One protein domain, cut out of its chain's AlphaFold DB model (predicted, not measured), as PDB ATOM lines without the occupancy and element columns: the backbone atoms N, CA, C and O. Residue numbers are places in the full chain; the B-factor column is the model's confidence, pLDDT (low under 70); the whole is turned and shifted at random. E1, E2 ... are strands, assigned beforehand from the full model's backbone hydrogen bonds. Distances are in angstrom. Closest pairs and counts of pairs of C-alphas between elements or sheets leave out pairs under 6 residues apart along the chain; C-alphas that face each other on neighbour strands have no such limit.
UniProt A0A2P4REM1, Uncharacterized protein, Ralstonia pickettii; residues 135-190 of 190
ATOM      1  N   SER A 135      -1.432 -24.231 -29.327       41.09
ATOM      2  CA  SER A 135      -0.397 -23.851 -28.372       41.09
ATOM      3  C   SER A 135       0.658 -24.949 -28.273       41.09
ATOM      4  O   SER A 135       0.347 -26.095 -27.950       41.09
ATOM      5  N   SER A 136       1.915 -24.592 -28.525       44.38
ATOM      6  CA  SER A 136       3.103 -25.435 -28.361       44.38
ATOM      7  C   SER A 136       3.401 -25.780 -26.889       44.38
ATOM      8  O   SER A 136       4.552 -25.995 -26.517       44.38
ATOM      9  N   GLY A 137       2.385 -25.796 -26.024       44.75
ATOM     10  CA  GLY A 137       2.488 -26.114 -24.607       44.75
ATOM     11  C   GLY A 137       2.223 -27.593 -24.351       44.75
ATOM     12  O   GLY A 137       1.070 -28.000 -24.290       44.75
ATOM     13  N   ASN A 138       3.297 -28.373 -24.177       53.31
ATOM     14  CA  ASN A 138       3.332 -29.680 -23.503       53.31
ATOM     15  C   ASN A 138       2.097 -30.575 -23.679       53.31
ATOM     16  O   ASN A 138       1.525 -31.076 -22.710       53.31
ATOM     17  N   CYS A 139       1.707 -30.834 -24.920       59.03
ATOM     18  CA  CYS A 139       0.735 -31.875 -25.171       59.03
ATOM     19  C   CYS A 139       1.446 -33.240 -25.155       59.03
ATOM     20  O   CYS A 139       2.254 -33.548 -26.029       59.03
ATOM     21  N   ARG A 140       1.185 -34.050 -24.120       60.31
ATOM     22  CA  ARG A 140       1.597 -35.459 -24.069       60.31
ATOM     23  C   ARG A 140       0.437 -36.314 -24.588       60.31
ATOM     24  O   ARG A 140      -0.608 -36.329 -23.934       60.31
ATOM     25  N   PRO A 141       0.571 -37.012 -25.729       57.03
ATOM     26  CA  PRO A 141      -0.436 -37.982 -26.137       57.03
ATOM     27  C   PRO A 141      -0.589 -39.051 -25.035       57.03
ATOM     28  O   PRO A 141       0.417 -39.464 -24.452       57.03
ATOM     29  N   PRO A 142      -1.822 -39.470 -24.693       55.03
ATOM     30  CA  PRO A 142      -2.055 -40.461 -23.648       55.03
ATOM     31  C   PRO A 142      -1.304 -41.761 -23.955       55.03
ATOM     32  O   PRO A 142      -1.491 -42.369 -25.010       55.03
ATOM     33  N   THR A 143      -0.456 -42.192 -23.021       57.94
ATOM     34  CA  THR A 143       0.318 -43.432 -23.118       57.94
ATOM     35  C   THR A 143      -0.622 -44.636 -23.240       57.94
ATOM     36  O   THR A 143      -1.587 -44.751 -22.487       57.94
ATOM     37  N   GLY A 144      -0.354 -45.538 -24.187       56.53
ATOM     38  CA  GLY A 144      -1.127 -46.776 -24.371       56.53
ATOM     39  C   GLY A 144      -2.346 -46.677 -25.296       56.53
ATOM     40  O   GLY A 144      -3.068 -47.660 -25.440       56.53
ATOM     41  N   LYS A 145      -2.580 -45.532 -25.953       58.97
ATOM     42  CA  LYS A 145      -3.583 -45.409 -27.024       58.97
ATOM     43  C   LYS A 145      -2.904 -45.171 -28.369       58.97
ATOM     44  O   LYS A 145      -2.064 -44.285 -28.491       58.97
ATOM     45  N   VAL A 146      -3.294 -45.944 -29.382       60.06
ATOM     46  CA  VAL A 146      -2.883 -45.701 -30.770       60.06
ATOM     47  C   VAL A 146      -3.714 -44.534 -31.294       60.06
ATOM     48  O   VAL A 146      -4.891 -44.704 -31.594       60.06
ATOM     49  N   LEU A 147      -3.114 -43.347 -31.353       67.81
ATOM     50  CA  LEU A 147      -3.707 -42.180 -32.003       67.81
ATOM     51  C   LEU A 147      -3.163 -42.076 -33.422       67.81
ATOM     52  O   LEU A 147      -1.954 -42.209 -33.635       67.81
ATOM     53  N   ARG A 148      -4.036 -41.794 -34.393       75.81
ATOM     54  CA  ARG A 148      -3.577 -41.447 -35.743       75.81
ATOM     55  C   ARG A 148      -2.769 -40.155 -35.688       75.81
ATOM     56  O   ARG A 148      -3.126 -39.220 -34.965       75.81
ATOM     57  N   SER A 149      -1.667 -40.118 -36.433       79.12
ATOM     58  CA  SER A 149      -0.797 -38.948 -36.494       79.12
ATOM     59  C   SER A 149      -0.229 -38.728 -37.888       79.12
ATOM     60  O   SER A 149      -0.023 -39.675 -38.643       79.12
ATOM     61  N   GLU A 150       0.036 -37.467 -38.198       81.75
ATOM     62  CA  GLU A 150       0.735 -37.016 -39.394       81.75
ATOM     63  C   GLU A 150       2.079 -36.429 -38.968       81.75
ATOM     64  O   GLU A 150       2.153 -35.650 -38.014       81.75
ATOM     65  N   THR A 151       3.153 -36.824 -39.651       83.12
ATOM     66  CA  THR A 151       4.517 -36.377 -39.340       83.12
ATOM     67  C   THR A 151       5.092 -35.634 -40.530       83.12
ATOM     68  O   THR A 151       5.123 -36.174 -41.632       83.12
ATOM     69  N   TYR A 152       5.578 -34.423 -40.292       83.38
ATOM     70  CA  TYR A 152       6.327 -33.633 -41.260       83.38
ATOM     71  C   TYR A 152       7.736 -33.392 -40.722       83.38
ATOM     72  O   TYR A 152       7.880 -32.984 -39.569       83.38
ATOM     73  N   CYS A 153       8.757 -33.638 -41.540       77.69
ATOM     74  CA  CYS A 153      10.156 -33.482 -41.157       77.69
ATOM     75  C   CYS A 153      10.939 -32.741 -42.234       77.69
ATOM     76  O   CYS A 153      10.813 -33.049 -43.418       77.69
ATOM     77  N   GLU A 154      11.810 -31.837 -41.803       82.50
ATOM     78  CA  GLU A 154      12.744 -31.117 -42.660       82.50
ATOM     79  C   GLU A 154      14.129 -31.132 -42.002       82.50
ATOM     80  O   GLU A 154      14.305 -30.625 -40.901       82.50
ATOM     81  N   ASN A 155      15.112 -31.778 -42.643       82.25
ATOM     82  CA  ASN A 155      16.498 -31.888 -42.149       82.25
ATOM     83  C   ASN A 155      16.656 -32.383 -40.696       82.25
ATOM     84  O   ASN A 155      17.613 -32.026 -40.014       82.25
ATOM     85  N   GLY A 156      15.739 -33.233 -40.234       75.69
ATOM     86  CA  GLY A 156      15.759 -33.784 -38.879       75.69
ATOM     87  C   GLY A 156      14.910 -33.009 -37.874       75.69
ATOM     88  O   GLY A 156      14.591 -33.567 -36.829       75.69
ATOM     89  N   ASP A 157      14.457 -31.800 -38.200       78.69
ATOM     90  CA  ASP A 157      13.465 -31.082 -37.403       78.69
ATOM     91  C   ASP A 157      12.061 -31.550 -37.793       78.69
ATOM     92  O   ASP A 157      11.600 -31.356 -38.920       78.69
ATOM     93  N   CYS A 158      11.373 -32.197 -36.855       79.75
ATOM     94  CA  CYS A 158      10.087 -32.829 -37.099       79.75
ATOM     95  C   CYS A 158       8.963 -32.193 -36.285       79.75
ATOM     96  O   CYS A 158       9.110 -31.829 -35.117       79.75
ATOM     97  N   THR A 159       7.789 -32.130 -36.904       82.88
ATOM     98  CA  THR A 159       6.516 -31.808 -36.266       82.88
ATOM     99  C   THR A 159       5.551 -32.969 -36.478       82.88
ATOM    100  O   THR A 159       5.301 -33.378 -37.610       82.88
ATOM    101  N   ARG A 160       4.983 -33.498 -35.392       83.38
ATOM    102  CA  ARG A 160       3.984 -34.575 -35.425       83.38
ATOM    103  C   ARG A 160       2.667 -34.087 -34.843       83.38
ATOM    104  O   ARG A 160       2.622 -33.643 -33.697       83.38
ATOM    105  N   ARG A 161       1.608 -34.148 -35.651       81.00
ATOM    106  CA  ARG A 161       0.239 -33.759 -35.296       81.00
ATOM    107  C   ARG A 161      -0.597 -35.016 -35.082       81.00
ATOM    108  O   ARG A 161      -0.667 -35.858 -35.966       81.00
ATOM    109  N   PHE A 162      -1.246 -35.132 -33.934       79.12
ATOM    110  CA  PHE A 162      -2.161 -36.224 -33.604       79.12
ATOM    111  C   PHE A 162      -3.619 -35.813 -33.855       79.12
ATOM    112  O   PHE A 162      -3.959 -34.628 -33.811       79.12
ATOM    113  N   GLU A 163      -4.500 -36.794 -34.059       73.38
ATOM    114  CA  GLU A 163      -5.935 -36.584 -34.327       73.38
ATOM    115  C   GLU A 163      -6.686 -35.827 -33.216       73.38
ATOM    116  O   GLU A 163      -7.680 -35.157 -33.480       73.38
ATOM    117  N   ASN A 164      -6.189 -35.868 -31.977       66.00
ATOM    118  CA  ASN A 164      -6.731 -35.104 -30.850       66.00
ATOM    119  C   ASN A 164      -6.291 -33.623 -30.846       66.00
ATOM    120  O   ASN A 164      -6.505 -32.924 -29.857       66.00
ATOM    121  N   GLY A 165      -5.635 -33.156 -31.913       67.25
ATOM    122  CA  GLY A 165      -5.133 -31.788 -32.057       67.25
ATOM    123  C   GLY A 165      -3.761 -31.543 -31.423       67.25
ATOM    124  O   GLY A 165      -3.235 -30.437 -31.523       67.25
ATOM    125  N   CYS A 166      -3.157 -32.554 -30.798       71.94
ATOM    126  CA  CYS A 166      -1.841 -32.458 -30.174       71.94
ATOM    127  C   CYS A 166      -0.745 -32.265 -31.223       71.94
ATOM    128  O   CYS A 166      -0.706 -33.003 -32.204       71.94
ATOM    129  N   VAL A 167       0.172 -31.319 -31.013       75.44
ATOM    130  CA  VAL A 167       1.327 -31.117 -31.896       75.44
ATOM    131  C   VAL A 167       2.606 -31.169 -31.074       75.44
ATOM    132  O   VAL A 167       2.776 -30.393 -30.137       75.44
ATOM    133  N   VAL A 168       3.509 -32.075 -31.439       77.19
ATOM    134  CA  VAL A 168       4.829 -32.206 -30.815       77.19
ATOM    135  C   VAL A 168       5.913 -31.848 -31.821       77.19
ATOM    136  O   VAL A 168       5.850 -32.250 -32.983       77.19
ATOM    137  N   ARG A 169       6.906 -31.086 -31.365       81.25
ATOM    138  CA  ARG A 169       8.137 -30.818 -32.110       81.25
ATOM    139  C   ARG A 169       9.260 -31.628 -31.490       81.25
ATOM    140  O   ARG A 169       9.385 -31.650 -30.268       81.25
ATOM    141  N   PHE A 170      10.036 -32.305 -32.317       78.88
ATOM    142  CA  PHE A 170      11.142 -33.143 -31.873       78.88
ATOM    143  C   PHE A 170      12.194 -33.237 -32.971       78.88
ATOM    144  O   PHE A 170      11.910 -32.970 -34.138       78.88
ATOM    145  N   GLN A 171      13.398 -33.641 -32.585       83.12
ATOM    146  CA  GLN A 171      14.460 -33.948 -33.529       83.12
ATOM    147  C   GLN A 171      14.435 -35.447 -33.847       83.12
ATOM    148  O   GLN A 171      14.410 -36.272 -32.931       83.12
ATOM    149  N   ALA A 172      14.397 -35.800 -35.131       84.81
ATOM    150  CA  ALA A 172      14.481 -37.184 -35.587       84.81
ATOM    151  C   ALA A 172      15.828 -37.811 -35.204       84.81
ATOM    152  O   ALA A 172      16.828 -37.117 -35.035       84.81
ATOM    153  N   ALA A 173      15.873 -39.138 -35.113       85.44
ATOM    154  CA  ALA A 173      17.130 -39.846 -34.919       85.44
ATOM    155  C   ALA A 173      17.939 -39.850 -36.225       85.44
ATOM    156  O   ALA A 173      17.370 -40.035 -37.300       85.44
ATOM    157  N   TYR A 174      19.259 -39.665 -36.147       87.94
ATOM    158  CA  TYR A 174      20.144 -39.793 -37.306       87.94
ATOM    159  C   TYR A 174      20.709 -41.210 -37.358       87.94
ATOM    160  O   TYR A 174      21.616 -41.561 -36.604       87.94
ATOM    161  N   CYS A 175      20.129 -42.042 -38.217       87.38
ATOM    162  CA  CYS A 175      20.368 -43.479 -38.253       87.38
ATOM    163  C   CYS A 175      21.157 -43.865 -39.498       87.38
ATOM    164  O   CYS A 175      20.908 -43.331 -40.577       87.38
ATOM    165  N   TYR A 176      22.059 -44.838 -39.377       88.69
ATOM    166  CA  TYR A 176      22.675 -45.452 -40.549       88.69
ATOM    167  C   TYR A 176      21.643 -46.318 -41.280       88.69
ATOM    168  O   TYR A 176      21.060 -47.225 -40.681       88.69
ATOM    169  N   ASP A 177      21.404 -46.036 -42.558       86.25
ATOM    170  CA  ASP A 177      20.550 -46.850 -43.410       86.25
ATOM    171  C   ASP A 177      21.404 -47.827 -44.232       86.25
ATOM    172  O   ASP A 177      22.167 -47.383 -45.095       86.25
ATOM    173  N   PRO A 178      21.312 -49.149 -43.992       86.94
ATOM    174  CA  PRO A 178      22.109 -50.129 -44.721       86.94
ATOM    175  C   PRO A 178      21.662 -50.301 -46.178       86.94
ATOM    176  O   PRO A 178      22.461 -50.766 -46.989       86.94
ATOM    177  N   LEU A 179      20.423 -49.929 -46.528       88.69
ATOM    178  CA  LEU A 179      19.933 -49.986 -47.908       88.69
ATOM    179  C   LEU A 179      20.497 -48.828 -48.730       88.69
ATOM    180  O   LEU A 179      20.903 -49.020 -49.871       88.69
ATOM    181  N   GLU A 180      20.560 -47.634 -48.138       83.75
ATOM    182  CA  GLU A 180      21.085 -46.439 -48.809       83.75
ATOM    183  C   GLU A 180      22.576 -46.177 -48.523       83.75
ATOM    184  O   GLU A 180      23.141 -45.216 -49.042       83.75
ATOM    185  N   GLN A 181      23.207 -47.020 -47.696       91.81
ATOM    186  CA  GLN A 181      24.597 -46.927 -47.221       91.81
ATOM    187  C   GLN A 181      25.005 -45.543 -46.694       91.81
ATOM    188  O   GLN A 181      26.170 -45.147 -46.763       91.81
ATOM    189  N   LYS A 182      24.054 -44.791 -46.139       88.56
ATOM    190  CA  LYS A 182      24.270 -43.429 -45.641       88.56
ATOM    191  C   LYS A 182      23.454 -43.184 -44.381       88.56
ATOM    192  O   LYS A 182      22.507 -43.909 -44.090       88.56
ATOM    193  N   PHE A 183      23.814 -42.145 -43.638       85.69
ATOM    194  CA  PHE A 183      23.008 -41.713 -42.504       85.69
ATOM    195  C   PHE A 183      21.805 -40.898 -42.982       85.69
ATOM    196  O   PHE A 183      21.934 -40.021 -43.838       85.69
ATOM    197  N   VAL A 184      20.634 -41.199 -42.428       86.06
ATOM    198  CA  VAL A 184      19.359 -40.556 -42.753       86.06
ATOM    199  C   VAL A 184      18.579 -40.251 -41.478       86.06
ATOM    200  O   VAL A 184      18.689 -40.956 -40.473       86.06
ATOM    201  N   TRP A 185      17.771 -39.196 -41.517       84.81
ATOM    202  CA  TRP A 185      16.881 -38.838 -40.416       84.81
ATOM    203  C   TRP A 185      15.657 -39.760 -40.389       84.81
ATOM    204  O   TRP A 185      14.928 -39.841 -41.377       84.81
ATOM    205  N   LYS A 186      15.414 -40.431 -39.256       83.56
ATOM    206  CA  LYS A 186      14.262 -41.317 -39.038       83.56
ATOM    207  C   LYS A 186      13.391 -40.813 -37.875       83.56
ATOM    208  O   LYS A 186      13.862 -40.749 -36.735       83.56
ATOM    209  N   PRO A 187      12.123 -40.442 -38.127       77.75
ATOM    210  CA  PRO A 187      11.243 -39.845 -37.117       77.75
ATOM    211  C   PRO A 187      10.635 -40.848 -36.124       77.75
ATOM    212  O   PRO A 187      10.037 -40.435 -35.128       77.75
ATOM    213  N   ASP A 188      10.782 -42.145 -36.393       82.31
ATOM    214  CA  ASP A 188      10.261 -43.236 -35.559       82.31
ATOM    215  C   ASP A 188      11.370 -43.997 -34.816       82.31
ATOM    216  O   ASP A 188      11.103 -44.994 -34.151       82.31
ATOM    217  N   GLY A 189      12.606 -43.490 -34.886       78.88
ATOM    218  CA  GLY A 189      13.796 -44.127 -34.329       78.88
ATOM    219  C   GLY A 189      14.606 -44.908 -35.365       78.88
ATOM    220  O   GLY A 189      14.230 -45.011 -36.537       78.88
ATOM    221  N   CYS A 190      15.750 -45.409 -34.906       77.94
ATOM    222  CA  CYS A 190      16.443 -46.524 -35.534       77.94
ATOM    223  C   CYS A 190      15.853 -47.816 -34.934       77.94
ATOM    224  O   CYS A 190      15.766 -48.799 -35.687       77.94
TER     225      CYS A 190
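This is residues 135 to 190 of the 190 residues of an uncharacterized protein of Ralstonia pickettii (UniProt A0A2P4REM1). Two small sheets stand end to end, the three-strand meander E1 E2 E3, each strand the antiparallel neighbour of the one before, and the hairpin E4 and E5; an unnamed tail, residues 135 to 148, crosses the end away from the hairpin. The 56 printed residues are all strand in class, with 27 in named strands, under half, and no named helix. The whole is loose, radius of gyration of the C-alphas 13.0 A, spanning 37 by 22 by 14 A.

E1, residues 149 to 154, 16.8 A, begins at C-alpha 149 (-0.797, -38.948, -36.494). E2 is 157 to 162, 16.9 A; E3 167 to 171, 13.5 A; E4 173 to 177, 11.5 A; E5 182 to 186, 12.2 A, ending at C-alpha 186 (14.262, -41.317, -39.038).

Hairpin E1 and E2 has N 150 and O 161 within hydrogen-bond range, 2.8 A; hairpin E2 and E3, N 160 and O 168, 2.8 A; hairpin E4 and E5, N 175 and O 184, 2.9 A. E3 runs on into E4 at 58 degrees; they meet only through their link. E2 and E5 are apart.

The farthest C-alphas, Ser 135 and Gln 181, are 38.9 A apart. The printed part has no cut, and no link is long. Residues 135 to 147 and 164 to 165 have pLDDT under 70.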